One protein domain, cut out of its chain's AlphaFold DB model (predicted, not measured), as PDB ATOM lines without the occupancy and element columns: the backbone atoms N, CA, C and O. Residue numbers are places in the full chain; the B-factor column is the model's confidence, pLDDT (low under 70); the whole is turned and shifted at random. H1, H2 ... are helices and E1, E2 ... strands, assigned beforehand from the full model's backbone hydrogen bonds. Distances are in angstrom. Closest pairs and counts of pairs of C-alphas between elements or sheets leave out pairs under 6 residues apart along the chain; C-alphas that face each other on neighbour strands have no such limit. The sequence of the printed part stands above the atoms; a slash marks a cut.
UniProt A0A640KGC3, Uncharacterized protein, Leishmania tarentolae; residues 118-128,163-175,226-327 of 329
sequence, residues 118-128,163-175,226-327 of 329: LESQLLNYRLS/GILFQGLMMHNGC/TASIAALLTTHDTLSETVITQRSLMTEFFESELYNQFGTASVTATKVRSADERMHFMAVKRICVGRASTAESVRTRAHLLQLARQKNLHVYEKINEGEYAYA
ATOM      1  N   LEU A 118      98.486 -16.620  49.944       93.81
ATOM      2  CA  LEU A 118      99.624 -16.251  49.108       93.81
ATOM      3  C   LEU A 118      99.241 -15.126  48.143       93.81
ATOM      4  O   LEU A 118      98.063 -14.885  47.877       93.81
ATOM      5  N   GLU A 119     100.243 -14.445  47.587       91.88
ATOM      6  CA  GLU A 119     100.010 -13.394  46.598       91.88
ATOM      7  C   GLU A 119      99.529 -13.981  45.260       91.88
ATOM      8  O   GLU A 119     100.269 -14.672  44.556       91.88
ATOM      9  N   SER A 120      98.281 -13.680  44.888       89.38
ATOM     10  CA  SER A 120      97.648 -14.234  43.680       89.38
ATOM     11  C   SER A 120      98.142 -13.603  42.375       89.38
ATOM     12  O   SER A 120      98.020 -14.207  41.309       89.38
ATOM     13  N   GLN A 121      98.725 -12.400  42.436       86.88
ATOM     14  CA  GLN A 121      99.170 -11.651  41.254       86.88
ATOM     15  C   GLN A 121     100.219 -12.410  40.434       86.88
ATOM     16  O   GLN A 121     100.284 -12.241  39.220       86.88
ATOM     17  N   LEU A 122     100.975 -13.296  41.085       85.75
ATOM     18  CA  LEU A 122     102.012 -14.124  40.471       85.75
ATOM     19  C   LEU A 122     101.467 -15.223  39.544       85.75
ATOM     20  O   LEU A 122     102.255 -15.846  38.837       85.75
ATOM     21  N   LEU A 123     100.155 -15.483  39.562       87.56
ATOM     22  CA  LEU A 123      99.490 -16.440  38.668       87.56
ATOM     23  C   LEU A 123      98.828 -15.766  37.460       87.56
ATOM     24  O   LEU A 123      98.440 -16.442  36.503       87.56
ATOM     25  N   ASN A 124      98.668 -14.443  37.511       89.62
ATOM     26  CA  ASN A 124      97.830 -13.721  36.569       89.62
ATOM     27  C   ASN A 124      98.519 -13.565  35.214       89.62
ATOM     28  O   ASN A 124      99.637 -13.064  35.115       89.62
ATOM     29  N   TYR A 125      97.810 -13.941  34.155       89.44
ATOM     30  CA  TYR A 125      98.307 -13.896  32.787       89.44
ATOM     31  C   TYR A 125      97.214 -13.419  31.828       89.44
ATOM     32  O   TYR A 125      96.090 -13.916  31.856       89.44
ATOM     33  N   ARG A 126      97.528 -12.451  30.960       90.81
ATOM     34  CA  ARG A 126      96.584 -11.924  29.961       90.81
ATOM     35  C   ARG A 126      96.832 -12.561  28.599       90.81
ATOM     36  O   ARG A 126      97.950 -12.524  28.095       90.81
ATOM     37  N   LEU A 127      95.770 -13.060  27.971       89.62
ATOM     38  CA  LEU A 127      95.820 -13.690  26.650       89.62
ATOM     39  C   LEU A 127      95.660 -12.620  25.563       89.62
ATOM     40  O   LEU A 127      94.573 -12.391  25.031       89.62
ATOM     41  N   SER A 128      96.748 -11.908  25.264       86.00
ATOM     42  CA  SER A 128      96.738 -10.819  24.281       86.00
ATOM     43  C   SER A 128      96.536 -11.333  22.846       86.00
ATOM     44  O   SER A 128      96.876 -12.470  22.517       86.00
ATOM     45  N   GLY A 163      92.006 -13.924  29.893       90.12
ATOM     46  CA  GLY A 163      93.192 -14.241  30.676       90.12
ATOM     47  C   GLY A 163      92.881 -15.115  31.883       90.12
ATOM     48  O   GLY A 163      91.717 -15.356  32.207       90.12
ATOM     49  N   ILE A 164      93.945 -15.547  32.555       91.31
ATOM     50  CA  ILE A 164      93.900 -16.189  33.865       91.31
ATOM     51  C   ILE A 164      94.066 -15.103  34.917       91.31
ATOM     52  O   ILE A 164      95.108 -14.453  34.971       91.31
ATOM     53  N   LEU A 165      93.026 -14.871  35.716       93.56
ATOM     54  CA  LEU A 165      92.992 -13.813  36.720       93.56
ATOM     55  C   LEU A 165      92.382 -14.345  38.018       93.56
ATOM     56  O   LEU A 165      91.162 -14.462  38.124       93.56
ATOM     57  N   PHE A 166      93.232 -14.606  39.006       95.31
ATOM     58  CA  PHE A 166      92.839 -14.979  40.360       95.31
ATOM     59  C   PHE A 166      92.950 -13.778  41.300       95.31
ATOM     60  O   PHE A 166      93.968 -13.076  41.361       95.31
ATOM     61  N   GLN A 167      91.881 -13.536  42.053       96.25
ATOM     62  CA  GLN A 167      91.788 -12.448  43.026       96.25
ATOM     63  C   GLN A 167      92.280 -12.861  44.418       96.25
ATOM     64  O   GLN A 167      92.659 -12.003  45.213       96.25
ATOM     65  N   GLY A 168      92.333 -14.162  44.700       96.12
ATOM     66  CA  GLY A 168      92.928 -14.707  45.915       96.12
ATOM     67  C   GLY A 168      93.533 -16.086  45.677       96.12
ATOM     68  O   GLY A 168      93.146 -16.793  44.746       96.12
ATOM     69  N   LEU A 169      94.497 -16.444  46.519       96.62
ATOM     70  CA  LEU A 169      95.169 -17.738  46.511       96.62
ATOM     71  C   LEU A 169      95.429 -18.175  47.956       96.62
ATOM     72  O   LEU A 169      95.935 -17.384  48.753       96.62
ATOM     73  N   MET A 170      95.102 -19.422  48.289       96.19
ATOM     74  CA  MET A 170      95.516 -20.064  49.543       96.19
ATOM     75  C   MET A 170      96.161 -21.406  49.239       96.19
ATOM     76  O   MET A 170      95.779 -22.081  48.283       96.19
ATOM     77  N   MET A 171      97.137 -21.788  50.049       95.00
ATOM     78  CA  MET A 171      97.823 -23.063  49.926       95.00
ATOM     79  C   MET A 171      98.020 -23.655  51.310       95.00
ATOM     80  O   MET A 171      98.753 -23.104  52.124       95.00
ATOM     81  N   HIS A 172      97.374 -24.787  51.545       93.69
ATOM     82  CA  HIS A 172      97.568 -25.579  52.739       93.69
ATOM     83  C   HIS A 172      98.503 -26.734  52.395       93.69
ATOM     84  O   HIS A 172      98.154 -27.621  51.614       93.69
ATOM     85  N   ASN A 173      99.707 -26.718  52.957       87.19
ATOM     86  CA  ASN A 173     100.603 -27.859  52.849       87.19
ATOM     87  C   ASN A 173     100.134 -28.872  53.891       87.19
ATOM     88  O   ASN A 173     100.284 -28.619  55.086       87.19
ATOM     89  N   GLY A 174      99.519 -29.969  53.440       74.44
ATOM     90  CA  GLY A 174      99.089 -31.051  54.318       74.44
ATOM     91  C   GLY A 174     100.207 -31.405  55.295       74.44
ATOM     92  O   GLY A 174     101.373 -31.515  54.913       74.44
ATOM     93  N   CYS A 175      99.867 -31.503  56.575       51.03
ATOM     94  CA  CYS A 175     100.855 -31.728  57.615       51.03
ATOM     95  C   CYS A 175     101.443 -33.138  57.446       51.03
ATOM     96  O   CYS A 175     100.797 -34.135  57.776       51.03
ATOM     97  N   THR A 226      96.839 -35.254  55.043       67.25
ATOM     98  CA  THR A 226      98.218 -35.207  54.524       67.25
ATOM     99  C   THR A 226      98.337 -34.643  53.110       67.25
ATOM    100  O   THR A 226      99.451 -34.479  52.630       67.25
ATOM    101  N   ALA A 227      97.223 -34.367  52.428       82.44
ATOM    102  CA  ALA A 227      97.254 -33.870  51.056       82.44
ATOM    103  C   ALA A 227      97.542 -32.364  51.038       82.44
ATOM    104  O   ALA A 227      97.007 -31.605  51.847       82.44
ATOM    105  N   SER A 228      98.380 -31.930  50.105       92.25
ATOM    106  CA  SER A 228      98.562 -30.521  49.775       92.25
ATOM    107  C   SER A 228      97.355 -30.007  48.991       92.25
ATOM    108  O   SER A 228      96.912 -30.623  48.022       92.25
ATOM    109  N   ILE A 229      96.793 -28.879  49.422       95.00
ATOM    110  CA  ILE A 229      95.558 -28.334  48.859       95.00
ATOM    111  C   ILE A 229      95.780 -26.879  48.454       95.00
ATOM    112  O   ILE A 229      96.179 -26.051  49.274       95.00
ATOM    113  N   ALA A 230      95.472 -26.542  47.203       95.88
ATOM    114  CA  ALA A 230      95.462 -25.169  46.716       95.88
ATOM    115  C   ALA A 230      94.028 -24.675  46.473       95.88
ATOM    116  O   ALA A 230      93.215 -25.357  45.855       95.88
ATOM    117  N   ALA A 231      93.727 -23.461  46.930       96.44
ATOM    118  CA  ALA A 231      92.463 -22.778  46.696       96.44
ATOM    119  C   ALA A 231      92.678 -21.526  45.851       96.44
ATOM    120  O   ALA A 231      93.361 -20.587  46.262       96.44
ATOM    121  N   LEU A 232      92.040 -21.498  44.690       97.12
ATOM    122  CA  LEU A 232      92.027 -20.372  43.770       97.12
ATOM    123  C   LEU A 232      90.709 -19.622  43.930       97.12
ATOM    124  O   LEU A 232      89.649 -20.235  43.869       97.12
ATOM    125  N   LEU A 233      90.751 -18.308  44.130       97.62
ATOM    126  CA  LEU A 233      89.550 -17.496  44.312       97.62
ATOM    127  C   LEU A 233      89.364 -16.524  43.152       97.62
ATOM    128  O   LEU A 233      90.280 -15.763  42.822       97.62
ATOM    129  N   THR A 234      88.143 -16.480  42.614       97.19
ATOM    130  CA  THR A 234      87.690 -15.387  41.756       97.19
ATOM    131  C   THR A 234      86.484 -14.639  42.306       97.19
ATOM    132  O   THR A 234      85.609 -15.235  42.923       97.19
ATOM    133  N   THR A 235      86.429 -13.327  42.086       96.12
ATOM    134  CA  THR A 235      85.325 -12.462  42.537       96.12
ATOM    135  C   THR A 235      84.523 -11.925  41.363       96.12
ATOM    136  O   THR A 235      85.105 -11.488  40.368       96.12
ATOM    137  N   HIS A 236      83.199 -11.876  41.502       95.44
ATOM    138  CA  HIS A 236      82.276 -11.468  40.445       95.44
ATOM    139  C   HIS A 236      81.129 -10.639  40.996       95.44
ATOM    140  O   HIS A 236      80.691 -10.830  42.130       95.44
ATOM    141  N   ASP A 237      80.606  -9.731  40.178       93.69
ATOM    142  CA  ASP A 237      79.437  -8.953  40.578       93.69
ATOM    143  C   ASP A 237      78.165  -9.805  40.555       93.69
ATOM    144  O   ASP A 237      77.348  -9.690  41.466       93.69
ATOM    145  N   THR A 238      78.007 -10.673  39.551       93.69
ATOM    146  CA  THR A 238      76.818 -11.509  39.342       93.69
ATOM    147  C   THR A 238      77.201 -12.916  38.883       93.69
ATOM    148  O   THR A 238      78.234 -13.106  38.237       93.69
ATOM    149  N   LEU A 239      76.373 -13.911  39.218       94.19
ATOM    150  CA  LEU A 239      76.530 -15.286  38.739       94.19
ATOM    151  C   LEU A 239      75.765 -15.469  37.421       94.19
ATOM    152  O   LEU A 239      74.589 -15.119  37.330       94.19
ATOM    153  N   SER A 240      76.425 -16.014  36.402       94.69
ATOM    154  CA  SER A 240      75.810 -16.359  35.115       94.69
ATOM    155  C   SER A 240      76.490 -17.577  34.493       94.69
ATOM    156  O   SER A 240      77.626 -17.907  34.844       94.69
ATOM    157  N   GLU A 241      75.822 -18.227  33.539       94.81
ATOM    158  CA  GLU A 241      76.376 -19.385  32.822       94.81
ATOM    159  C   GLU A 241      77.680 -19.042  32.096       94.81
ATOM    160  O   GLU A 241      78.642 -19.812  32.140       94.81
ATOM    161  N   THR A 242      77.748 -17.855  31.483       94.31
ATOM    162  CA  THR A 242      78.958 -17.359  30.821       94.31
ATOM    163  C   THR A 242      80.112 -17.250  31.809       94.31
ATOM    164  O   THR A 242      81.210 -17.718  31.523       94.31
ATOM    165  N   VAL A 243      79.868 -16.678  32.992       95.25
ATOM    166  CA  VAL A 243      80.898 -16.503  34.021       95.25
ATOM    167  C   VAL A 243      81.381 -17.856  34.550       95.25
ATOM    168  O   VAL A 243      82.589 -18.069  34.657       95.25
ATOM    169  N   ILE A 244      80.464 -18.788  34.829       96.62
ATOM    170  CA  ILE A 244      80.789 -20.155  35.268       96.62
ATOM    171  C   ILE A 244      81.649 -20.861  34.214       96.62
ATOM    172  O   ILE A 244      82.724 -21.374  34.524       96.62
ATOM    173  N   THR A 245      81.219 -20.824  32.952       96.62
ATOM    174  CA  THR A 245      81.928 -21.467  31.839       96.62
ATOM    175  C   THR A 245      83.321 -20.872  31.662       96.62
ATOM    176  O   THR A 245      84.304 -21.605  31.619       96.62
ATOM    177  N   GLN A 246      83.441 -19.541  31.657       95.75
ATOM    178  CA  GLN A 246      84.734 -18.864  31.566       95.75
ATOM    179  C   GLN A 246      85.681 -19.245  32.706       95.75
ATOM    180  O   GLN A 246      86.887 -19.346  32.494       95.75
ATOM    181  N   ARG A 247      85.174 -19.439  33.927       96.50
ATOM    182  CA  ARG A 247      86.002 -19.808  35.083       96.50
ATOM    183  C   ARG A 247      86.389 -21.287  35.093       96.50
ATOM    184  O   ARG A 247      87.521 -21.581  35.476       96.50
ATOM    185  N   SER A 248      85.537 -22.173  34.578       96.69
ATOM    186  CA  SER A 248      85.914 -23.560  34.261       96.69
ATOM    187  C   SER A 248      87.072 -23.584  33.265       96.69
ATOM    188  O   SER A 248      88.149 -24.078  33.585       96.69
ATOM    189  N   LEU A 249      86.908 -22.914  32.118       95.94
ATOM    190  CA  LEU A 249      87.917 -22.854  31.054       95.94
ATOM    191  C   LEU A 249      89.238 -22.245  31.514       95.94
ATOM    192  O   LEU A 249      90.309 -22.692  31.118       95.94
ATOM    193  N   MET A 250      89.172 -21.220  32.361       95.44
ATOM    194  CA  MET A 250      90.362 -20.618  32.954       95.44
ATOM    195  C   MET A 250      91.141 -21.625  33.813       95.44
ATOM    196  O   MET A 250      92.369 -21.612  33.790       95.44
ATOM    197  N   THR A 251      90.436 -22.488  34.550       94.12
ATOM    198  CA  THR A 251      91.039 -23.537  35.389       94.12
ATOM    199  C   THR A 251      91.652 -24.624  34.518       94.12
ATOM    200  O   THR A 251      92.824 -24.942  34.681       94.12
ATOM    201  N   GLU A 252      90.902 -25.113  33.530       94.88
ATOM    202  CA  GLU A 252      91.366 -26.118  32.568       94.88
ATOM    203  C   GLU A 252      92.612 -25.634  31.810       94.88
ATOM    204  O   GLU A 252      93.604 -26.352  31.690       94.88
ATOM    205  N   PHE A 253      92.614 -24.375  31.357       94.50
ATOM    206  CA  PHE A 253      93.770 -23.787  30.685       94.50
ATOM    207  C   PHE A 253      94.971 -23.632  31.627       94.50
ATOM    208  O   PHE A 253      96.092 -23.925  31.220       94.50
ATOM    209  N   PHE A 254      94.759 -23.218  32.881       93.06
ATOM    210  CA  PHE A 254      95.822 -23.123  33.890       93.06
ATOM    211  C   PHE A 254      96.448 -24.489  34.222       93.06
ATOM    212  O   PHE A 254      97.651 -24.587  34.470       93.06
ATOM    213  N   GLU A 255      95.651 -25.554  34.206       91.31
ATOM    214  CA  GLU A 255      96.133 -26.915  34.436       91.31
ATOM    215  C   GLU A 255      96.874 -27.494  33.223       91.31
ATOM    216  O   GLU A 255      97.794 -28.303  33.401       91.31
ATOM    217  N   SER A 256      96.534 -27.034  32.016       92.50
ATOM    218  CA  SER A 256      97.146 -27.477  30.762       92.50
ATOM    219  C   SER A 256      98.654 -27.204  30.683       92.50
ATOM    220  O   SER A 256      99.196 -26.267  31.276       92.50
ATOM    221  N   GLU A 257      99.354 -27.991  29.865       90.19
ATOM    222  CA  GLU A 257     100.773 -27.765  29.569       90.19
ATOM    223  C   GLU A 257     101.025 -26.457  28.808       90.19
ATOM    224  O   GLU A 257     102.123 -25.901  28.880       90.19
ATOM    225  N   LEU A 258     100.010 -25.928  28.112       89.75
ATOM    226  CA  LEU A 258     100.111 -24.661  27.390       89.75
ATOM    227  C   LEU A 258     100.357 -23.491  28.346       89.75
ATOM    228  O   LEU A 258     101.073 -22.560  27.985       89.75
ATOM    229  N   TYR A 259      99.848 -23.551  29.580       89.19
ATOM    230  CA  TYR A 259     100.133 -22.510  30.564       89.19
ATOM    231  C   TYR A 259     101.631 -22.381  30.851       89.19
ATOM    232  O   TYR A 259     102.126 -21.268  30.959       89.19
ATOM    233  N   ASN A 260     102.384 -23.482  30.893       84.75
ATOM    234  CA  ASN A 260     103.838 -23.416  31.079       84.75
ATOM    235  C   ASN A 260     104.569 -22.816  29.869       84.75
ATOM    236  O   ASN A 260     105.653 -22.264  30.027       84.75
ATOM    237  N   GLN A 261     104.003 -22.955  28.666       86.62
ATOM    238  CA  GLN A 261     104.605 -22.430  27.437       86.62
ATOM    239  C   GLN A 261     104.424 -20.912  27.315       86.62
ATOM    240  O   GLN A 261     105.261 -20.249  26.710       86.62
ATOM    241  N   PHE A 262     103.332 -20.369  27.865       82.75
ATOM    242  CA  PHE A 262     102.938 -18.972  27.648       82.75
ATOM    243  C   PHE A 262     102.891 -18.123  28.915       82.75
ATOM    244  O   PHE A 262     103.118 -16.915  28.854       82.75
ATOM    245  N   GLY A 263     102.559 -18.738  30.045       74.31
ATOM    246  CA  GLY A 263     102.473 -18.096  31.343       74.31
ATOM    247  C   GLY A 263     103.848 -17.771  31.913       74.31
ATOM    248  O   GLY A 263     104.876 -18.325  31.524       74.31
ATOM    249  N   THR A 264     103.865 -16.856  32.876       71.81
ATOM    250  CA  THR A 264     105.081 -16.538  33.620       71.81
ATOM    251  C   THR A 264     105.473 -17.751  34.456       71.81
ATOM    252  O   THR A 264     104.710 -18.170  35.329       71.81
ATOM    253  N   ALA A 265     106.664 -18.303  34.217       76.25
ATOM    254  CA  ALA A 265     107.225 -19.351  35.061       76.25
ATOM    255  C   ALA A 265     107.357 -18.818  36.497       76.25
ATOM    256  O   ALA A 265     108.230 -18.012  36.809       76.25
ATOM    257  N   SER A 266     106.432 -19.229  37.359       85.94
ATOM    258  CA  SER A 266     106.338 -18.779  38.740       85.94
ATOM    259  C   SER A 266     106.422 -19.989  39.651       85.94
ATOM    260  O   SER A 266     105.673 -20.951  39.479       85.94
ATOM    261  N   VAL A 267     107.294 -19.920  40.659       89.88
ATOM    262  CA  VAL A 267     107.405 -20.957  41.699       89.88
ATOM    263  C   VAL A 267     106.041 -21.208  42.343       89.88
ATOM    264  O   VAL A 267     105.691 -22.349  42.634       89.88
ATOM    265  N   THR A 268     105.233 -20.159  42.512       91.00
ATOM    266  CA  THR A 268     103.867 -20.262  43.030       91.00
ATOM    267  C   THR A 268     102.966 -21.049  42.083       91.00
ATOM    268  O   THR A 268     102.235 -21.920  42.541       91.00
ATOM    269  N   ALA A 269     103.039 -20.802  40.773       91.19
ATOM    270  CA  ALA A 269     102.249 -21.552  39.797       91.19
ATOM    271  C   ALA A 269     102.631 -23.035  39.785       91.19
ATOM    272  O   ALA A 269     101.748 -23.889  39.812       91.19
ATOM    273  N   THR A 270     103.930 -23.347  39.829       91.00
ATOM    274  CA  THR A 270     104.411 -24.729  39.941       91.00
ATOM    275  C   THR A 270     103.896 -25.393  41.212       91.00
ATOM    276  O   THR A 270     103.340 -26.482  41.123       91.00
ATOM    277  N   LYS A 271     103.995 -24.722  42.369       92.44
ATOM    278  CA  LYS A 271     103.487 -25.239  43.652       92.44
ATOM    279  C   LYS A 271     101.981 -25.496  43.629       92.44
ATOM    280  O   LYS A 271     101.524 -26.514  44.128       92.44
ATOM    281  N   VAL A 272     101.202 -24.575  43.058       93.38
ATOM    282  CA  VAL A 272      99.745 -24.740  42.938       93.38
ATOM    283  C   VAL A 272      99.425 -25.921  42.032       93.38
ATOM    284  O   VAL A 272      98.550 -26.715  42.353       93.38
ATOM    285  N   ARG A 273     100.140 -26.066  40.911       91.12
ATOM    286  CA  ARG A 273      99.924 -27.173  39.976       91.12
ATOM    287  C   ARG A 273     100.373 -28.518  40.542       91.12
ATOM    288  O   ARG A 273      99.767 -29.519  40.181       91.12
ATOM    289  N   SER A 274     101.371 -28.540  41.422       91.81
ATOM    290  CA  SER A 274     101.827 -29.748  42.113       91.81
ATOM    291  C   SER A 274     101.009 -30.101  43.356       91.81
ATOM    292  O   SER A 274     101.332 -31.095  43.995       91.81
ATOM    293  N   ALA A 275     100.013 -29.293  43.737       94.00
ATOM    294  CA  ALA A 275      99.142 -29.622  44.858       94.00
ATOM    295  C   ALA A 275      98.297 -30.864  44.533       94.00
ATOM    296  O   ALA A 275      97.792 -30.989  43.415       94.00
ATOM    297  N   ASP A 276      98.125 -31.747  45.516       93.81
ATOM    298  CA  ASP A 276      97.351 -32.987  45.378       93.81
ATOM    299  C   ASP A 276      95.879 -32.696  45.069       93.81
ATOM    300  O   ASP A 276      95.233 -33.403  44.296       93.81
ATOM    301  N   GLU A 277      95.351 -31.628  45.666       93.38
ATOM    302  CA  GLU A 277      94.002 -31.145  45.424       93.38
ATOM    303  C   GLU A 277      94.006 -29.656  45.071       93.38
ATOM    304  O   GLU A 277      94.685 -28.833  45.689       93.38
ATOM    305  N   ARG A 278      93.202 -29.293  44.072       94.38
ATOM    306  CA  ARG A 278      93.016 -27.910  43.631       94.38
ATOM    307  C   ARG A 278      91.529 -27.598  43.615       94.38
ATOM    308  O   ARG A 278      90.750 -28.275  42.953       94.38
ATOM    309  N   MET A 279      91.148 -26.565  44.351       95.31
ATOM    310  CA  MET A 279      89.776 -26.086  44.447       95.31
ATOM    311  C   MET A 279      89.675 -24.689  43.848       95.31
ATOM    312  O   MET A 279      90.529 -23.835  44.093       95.31
ATOM    313  N   HIS A 280      88.601 -24.433  43.106       97.06
ATOM    314  CA  HIS A 280      88.296 -23.104  42.595       97.06
ATOM    315  C   HIS A 280      87.026 -22.572  43.255       97.06
ATOM    316  O   HIS A 280      85.932 -23.112  43.102       97.06
ATOM    317  N   PHE A 281      87.192 -21.482  43.994       97.56
ATOM    318  CA  PHE A 281      86.137 -20.739  44.649       97.56
ATOM    319  C   PHE A 281      85.713 -19.529  43.815       97.56
ATOM    320  O   PHE A 281      86.541 -18.771  43.306       97.56
ATOM    321  N   MET A 282      84.407 -19.313  43.719       97.25
ATOM    322  CA  MET A 282      83.801 -18.134  43.117       97.25
ATOM    323  C   MET A 282      83.049 -17.353  44.187       97.25
ATOM    324  O   MET A 282      82.086 -17.856  44.750       97.25
ATOM    325  N   ALA A 283      83.451 -16.115  44.445       96.88
ATOM    326  CA  ALA A 283      82.740 -15.194  45.319       96.88
ATOM    327  C   ALA A 283      81.883 -14.233  44.493       96.88
ATOM    328  O   ALA A 283      82.394 -13.513  43.636       96.88
ATOM    329  N   VAL A 284      80.579 -14.209  44.750       95.62
ATOM    330  CA  VAL A 284      79.602 -13.447  43.975       95.62
ATOM    331  C   VAL A 284      78.941 -12.398  44.861       95.62
ATOM    332  O   VAL A 284      78.412 -12.711  45.928       95.62
ATOM    333  N   LYS A 285      78.942 -11.138  44.416       92.50
ATOM    334  CA  LYS A 285      78.346 -10.027  45.175       92.50
ATOM    335  C   LYS A 285      76.820  -9.997  45.102       92.50
ATOM    336  O   LYS A 285      76.190  -9.493  46.028       92.50
ATOM    337  N   ARG A 286      76.226 -10.458  43.998       85.19
ATOM    338  CA  ARG A 286      74.775 -10.464  43.761       85.19
ATOM    339  C   ARG A 286      74.327 -11.776  43.128       85.19
ATOM    340  O   ARG A 286      74.892 -12.225  42.137       85.19
ATOM    341  N   ILE A 287      73.260 -12.337  43.679       68.12
ATOM    342  CA  ILE A 287      72.807 -13.699  43.388       68.12
ATOM    343  C   ILE A 287      72.292 -13.854  41.945       68.12
ATOM    344  O   ILE A 287      72.624 -14.842  41.304       68.12
ATOM    345  N   CYS A 288      71.542 -12.886  41.399       64.50
ATOM    346  CA  CYS A 288      70.986 -12.927  40.034       64.50
ATOM    347  C   CYS A 288      70.692 -11.509  39.499       64.50
ATOM    348  O   CYS A 288      70.438 -10.587  40.277       64.50
ATOM    349  N   VAL A 289      70.685 -11.337  38.169       55.62
ATOM    350  CA  VAL A 289      70.214 -10.117  37.483       55.62
ATOM    351  C   VAL A 289      68.835 -10.389  36.891       55.62
ATOM    352  O   VAL A 289      68.708 -11.236  36.015       55.62
ATOM    353  N   GLY A 290      67.811  -9.659  37.333       53.34
ATOM    354  CA  GLY A 290      66.494  -9.685  36.693       53.34
ATOM    355  C   GLY A 290      65.369  -9.205  37.605       53.34
ATOM    356  O   GLY A 290      65.380  -9.461  38.804       53.34
ATOM    357  N   ARG A 291      64.368  -8.528  37.028       53.28
ATOM    358  CA  ARG A 291      63.064  -8.250  37.666       53.28
ATOM    359  C   ARG A 291      62.135  -9.473  37.563       53.28
ATOM    360  O   ARG A 291      60.955  -9.329  37.263       53.28
ATOM    361  N   ALA A 292      62.687 -10.675  37.694       58.12
ATOM    362  CA  ALA A 292      61.920 -11.905  37.573       58.12
ATOM    363  C   ALA A 292      61.146 -12.169  38.869       58.12
ATOM    364  O   ALA A 292      61.526 -11.693  39.945       58.12
ATOM    365  N   SER A 293      60.061 -12.939  38.780       68.25
ATOM    366  CA  SER A 293      59.350 -13.407  39.973       68.25
ATOM    367  C   SER A 293      60.317 -14.125  40.928       68.25
ATOM    368  O   SER A 293      61.328 -14.701  40.506       68.25
ATOM    369  N   THR A 294      60.020 -14.113  42.229       79.94
ATOM    370  CA  THR A 294      60.843 -14.801  43.240       79.94
ATOM    371  C   THR A 294      61.036 -16.282  42.900       79.94
ATOM    372  O   THR A 294      62.133 -16.806  43.063       79.94
ATOM    373  N   ALA A 295      60.015 -16.940  42.340       84.31
ATOM    374  CA  ALA A 295      60.075 -18.344  41.941       84.31
ATOM    375  C   ALA A 295      61.026 -18.608  40.759       84.31
ATOM    376  O   ALA A 295      61.791 -19.571  40.785       84.31
ATOM    377  N   GLU A 296      61.002 -17.760  39.730       86.00
ATOM    378  CA  GLU A 296      61.893 -17.891  38.573       86.00
ATOM    379  C   GLU A 296      63.351 -17.622  38.961       86.00
ATOM    380  O   GLU A 296      64.240 -18.385  38.593       86.00
ATOM    381  N   SER A 297      63.586 -16.617  39.810       86.19
ATOM    382  CA  SER A 297      64.922 -16.312  40.336       86.19
ATOM    383  C   SER A 297      65.512 -17.481  41.134       86.19
ATOM    384  O   SER A 297      66.693 -17.788  40.996       86.19
ATOM    385  N   VAL A 298      64.690 -18.172  41.934       89.06
ATOM    386  CA  VAL A 298      65.113 -19.363  42.689       89.06
ATOM    387  C   VAL A 298      65.473 -20.518  41.752       89.06
ATOM    388  O   VAL A 298      66.513 -21.144  41.947       89.06
ATOM    389  N   ARG A 299      64.670 -20.777  40.710       90.62
ATOM    390  CA  ARG A 299      64.965 -21.832  39.720       90.62
ATOM    391  C   ARG A 299      66.255 -21.549  38.958       90.62
ATOM    392  O   ARG A 299      67.101 -22.431  38.852       90.62
ATOM    393  N   THR A 300      66.426 -20.317  38.482       91.44
ATOM    394  CA  THR A 300      67.643 -19.893  37.783       91.44
ATOM    395  C   THR A 300      68.863 -20.010  38.691       91.44
ATOM    396  O   THR A 300      69.878 -20.560  38.276       91.44
ATOM    397  N   ARG A 301      68.764 -19.581  39.956       92.00
ATOM    398  CA  ARG A 301      69.846 -19.747  40.936       92.00
ATOM    399  C   ARG A 301      70.203 -21.220  41.148       92.00
ATOM    400  O   ARG A 301      71.381 -21.556  41.098       92.00
ATOM    401  N   ALA A 302      69.216 -22.092  41.360       93.56
ATOM    402  CA  ALA A 302      69.450 -23.522  41.563       93.56
ATOM    403  C   ALA A 302      70.151 -24.164  40.352       93.56
ATOM    404  O   ALA A 302      71.131 -24.887  40.522       93.56
ATOM    405  N   HIS A 303      69.712 -23.824  39.134       94.94
ATOM    406  CA  HIS A 303      70.350 -24.260  37.888       94.94
ATOM    407  C   HIS A 303      71.805 -23.782  37.778       94.94
ATOM    408  O   HIS A 303      72.702 -24.581  37.519       94.94
ATOM    409  N   LEU A 304      72.074 -22.502  38.057       95.81
ATOM    410  CA  LEU A 304      73.434 -21.950  38.027       95.81
ATOM    411  C   LEU A 304      74.355 -22.607  39.064       95.81
ATOM    412  O   LEU A 304      75.510 -22.904  38.760       95.81
ATOM    413  N   LEU A 305      73.862 -22.871  40.277       95.88
ATOM    414  CA  LEU A 305      74.634 -23.565  41.312       95.88
ATOM    415  C   LEU A 305      74.890 -25.031  40.950       95.88
ATOM    416  O   LEU A 305      75.982 -25.546  41.198       95.88
ATOM    417  N   GLN A 306      73.924 -25.697  40.314       96.56
ATOM    418  CA  GLN A 306      74.109 -27.046  39.787       96.56
ATOM    419  C   GLN A 306      75.167 -27.072  38.677       96.56
ATOM    420  O   GLN A 306      76.053 -27.928  38.707       96.56
ATOM    421  N   LEU A 307      75.126 -26.115  37.746       96.94
ATOM    422  CA  LEU A 307      76.123 -25.976  36.686       96.94
ATOM    423  C   LEU A 307      77.523 -25.709  37.262       96.94
ATOM    424  O   LEU A 307      78.488 -26.359  36.865       96.94
ATOM    425  N   ALA A 308      77.639 -24.804  38.239       96.81
ATOM    426  CA  ALA A 308      78.902 -24.537  38.927       96.81
ATOM    427  C   ALA A 308      79.457 -25.804  39.599       96.81
ATOM    428  O   ALA A 308      80.634 -26.124  39.431       96.81
ATOM    429  N   ARG A 309      78.601 -26.587  40.271       96.25
ATOM    430  CA  ARG A 309      78.985 -27.867  40.884       96.25
ATOM    431  C   ARG A 309      79.463 -28.892  39.852       96.25
ATOM    432  O   ARG A 309      80.457 -29.565  40.103       96.25
ATOM    433  N   GLN A 310      78.799 -29.002  38.698       97.12
ATOM    434  CA  GLN A 310      79.234 -29.883  37.601       97.12
ATOM    435  C   GLN A 310      80.616 -29.496  37.060       97.12
ATOM    436  O   GLN A 310      81.382 -30.363  36.654       97.12
ATOM    437  N   LYS A 311      80.945 -28.200  37.086       96.75
ATOM    438  CA  LYS A 311      82.256 -27.657  36.709       96.75
ATOM    439  C   LYS A 311      83.265 -27.607  37.864       96.75
ATOM    440  O   LYS A 311      84.317 -26.995  37.719       96.75
ATOM    441  N   ASN A 312      82.958 -28.242  38.999       95.94
ATOM    442  CA  ASN A 312      83.792 -28.260  40.203       95.94
ATOM    443  C   ASN A 312      84.159 -26.852  40.730       95.94
ATOM    444  O   ASN A 312      85.276 -26.605  41.183       95.94
ATOM    445  N   LEU A 313      83.213 -25.910  40.646       96.81
ATOM    446  CA  LEU A 313      83.350 -24.545  41.151       96.81
ATOM    447  C   LEU A 313      82.538 -24.380  42.440       96.81
ATOM    448  O   LEU A 313      81.328 -24.614  42.474       96.81
ATOM    449  N   HIS A 314      83.202 -23.931  43.502       96.31
ATOM    450  CA  HIS A 314      82.597 -23.706  44.812       96.31
ATOM    451  C   HIS A 314      82.121 -22.259  44.940       96.31
ATOM    452  O   HIS A 314      82.932 -21.336  44.975       96.31
ATOM    453  N   VAL A 315      80.811 -22.043  45.035       96.69
ATOM    454  CA  VAL A 315      80.234 -20.692  45.017       96.69
ATOM    455  C   VAL A 315      79.994 -20.168  46.433       96.69
ATOM    456  O   VAL A 315      79.399 -20.844  47.270       96.69
ATOM    457  N   TYR A 316      80.437 -18.940  46.684       96.06
ATOM    458  CA  TYR A 316      80.155 -18.149  47.874       96.06
ATOM    459  C   TYR A 316      79.380 -16.895  47.477       96.06
ATOM    460  O   TYR A 316      79.780 -16.165  46.573       96.06
ATOM    461  N   GLU A 317      78.288 -16.614  48.173       94.75
ATOM    462  CA  GLU A 317      77.441 -15.446  47.948       94.75
ATOM    463  C   GLU A 317      77.634 -14.432  49.072       94.75
ATOM    464  O   GLU A 317      77.755 -14.791  50.246       94.75
ATOM    465  N   LYS A 318      77.662 -13.151  48.711       92.19
ATOM    466  CA  LYS A 318      77.709 -12.059  49.680       92.19
ATOM    467  C   LYS A 318      76.363 -11.941  50.397       92.19
ATOM    468  O   LYS A 318      75.350 -11.681  49.750       92.19
ATOM    469  N   ILE A 319      76.366 -12.091  51.720       89.38
ATOM    470  CA  ILE A 319      75.169 -11.907  52.560       89.38
ATOM    471  C   ILE A 319      75.097 -10.463  53.062       89.38
ATOM    472  O   ILE A 319      74.047  -9.834  52.978       89.38
ATOM    473  N   ASN A 320      76.222  -9.926  53.544       83.00
ATOM    474  CA  ASN A 320      76.329  -8.580  54.108       83.00
ATOM    475  C   ASN A 320      77.617  -7.878  53.644       83.00
ATOM    476  O   ASN A 320      78.471  -8.460  52.973       83.00
ATOM    477  N   GLU A 321      77.780  -6.597  53.996       79.06
ATOM    478  CA  GLU A 321      79.043  -5.870  53.802       79.06
ATOM    479  C   GLU A 321      80.203  -6.625  54.476       79.06
ATOM    480  O   GLU A 321      80.260  -6.716  55.698       79.06
ATOM    481  N   GLY A 322      81.127  -7.168  53.674       75.12
ATOM    482  CA  GLY A 322      82.288  -7.912  54.174       75.12
ATOM    483  C   GLY A 322      82.009  -9.353  54.616       75.12
ATOM    484  O   GLY A 322      82.912  -9.984  55.158       75.12
ATOM    485  N   GLU A 323      80.808  -9.892  54.373       85.81
ATOM    486  CA  GLU A 323      80.444 -11.262  54.755       85.81
ATOM    487  C   GLU A 323      79.960 -12.077  53.552       85.81
ATOM    488  O   GLU A 323      79.049 -11.673  52.824       85.81
ATOM    489  N   TYR A 324      80.553 -13.258  53.390       91.81
ATOM    490  CA  TYR A 324      80.194 -14.240  52.373       91.81
ATOM    491  C   TYR A 324      79.801 -15.561  53.039       91.81
ATOM    492  O   TYR A 324      80.317 -15.907  54.103       91.81
ATOM    493  N   ALA A 325      78.929 -16.327  52.392       91.94
ATOM    494  CA  ALA A 325      78.578 -17.679  52.810       91.94
ATOM    495  C   ALA A 325      78.518 -18.632  51.623       91.94
ATOM    496  O   ALA A 325      78.286 -18.216  50.491       91.94
ATOM    497  N   TYR A 326      78.719 -19.918  51.899       93.88
ATOM    498  CA  TYR A 326      78.635 -20.957  50.885       93.88
ATOM    499  C   TYR A 326      77.215 -21.052  50.318       93.88
ATOM    500  O   TYR A 326      76.244 -21.149  51.071       93.88
ATOM    501  N   ALA A 327      77.095 -21.033  48.993       91.69
ATOM    502  CA  ALA A 327      75.812 -21.104  48.317       91.69
ATOM    503  C   ALA A 327      75.327 -22.558  48.234       91.69
ATOM    504  O   ALA A 327      75.972 -23.416  47.630       91.69
TER     505      ALA A 327
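Overview. This is residues 118 to 128, 163 to 175 and 226 to 327 of the 329 residues of an uncharacterized protein of Leishmania tarentolae (UniProt A0A640KGC3). A strongly twisted sheet of five strands, curled like part of a barrel, has helices H2, H4 and H5 on one face, in two layers. H2 runs along the sheet, H4 crosses near E1 and E2, and H5 packs on E4 with residues 304 to 309, its earlier part reaching away from the sheet. The printed part has 126 residues, with five named helices and five named strands in the order H1 E1 E2 H2 H3 H4 E3 H5 E4 E5. The mixed sheet runs E1 E2 E3 E4 E5, with the inner strands parallel and each edge strand antiparallel to its neighbour, and the class is mixed, helices and strands. The whole is compact, with a radius of gyration of the C-alphas of 15.7 A, and spans 48 by 37 by 26 A.

Along the chain. H1 is residues 120 to 123, from C-alpha 120 at (97.648, -14.234, 43.680). E1 is residues 168 to 172, and E2 residues 229 to 238, 26.9 A long. H2 is residues 241 to 255, 21.2 A, H3 residues 257 to 262 and H4 residues 267 to 273. E3 is residues 277 to 286, 28.3 A, and H5 residues 294 to 310, 24.4 A. E4 is residues 313 to 320, 21.7 A, and E5, residues 323 to 326, ends at C-alpha 326 at (78.635, -20.957, 50.885).

Arrangement. In the sheet, N 170 and O 231 are 2.9 A apart between E1 and E2, N 232 and O 279 2.8 A between E2 and E3, N 316 and O 282 2.8 A between E3 and E4, and N 317 and O 325 2.8 A in the hairpin of E4 and E5. Two strand-helix-strand units, parallel neighbour strands joined through helices, are E2, H2 H3 H4, E3 and E3, H5, E4, the latter a right-handed crossover. H2, at a height of 9.9 A over the sheet, runs along the strands, at 26 degrees to E3 on the local plane. H4 lies over E2, across the strands at 82 degrees on the local plane. H2 touches H5 with residues 241 to 244 alone, at a shallow tilt of 13 degrees, the same way; the closest C-alphas, of Ile 244 and Ala 308, are 6.0 A apart. H1 only grazes the sheet and touches H4, the C-alphas of Leu 123 and Ala 269 being 5.9 A apart. H3 is not on the sheet and is apart from H4. Every O i to N i+4 pair is within hydrogen-bond range in H2, H4 and H5, against 1 of 2 in H3; H1 is too short for such a pair.

Size, cuts and confidence. The two C-alphas farthest apart, of Cys 175 and Arg 291, are 48.8 A apart. Residues 129 to 162 and 176 to 225 are not printed, with C-alpha gaps of 8.1 A and 5.3 A. Of the links printed whole, none is long. The mean pLDDT of the printed part is 89.5; residues 175, 226 and 287 to 293 are under 70.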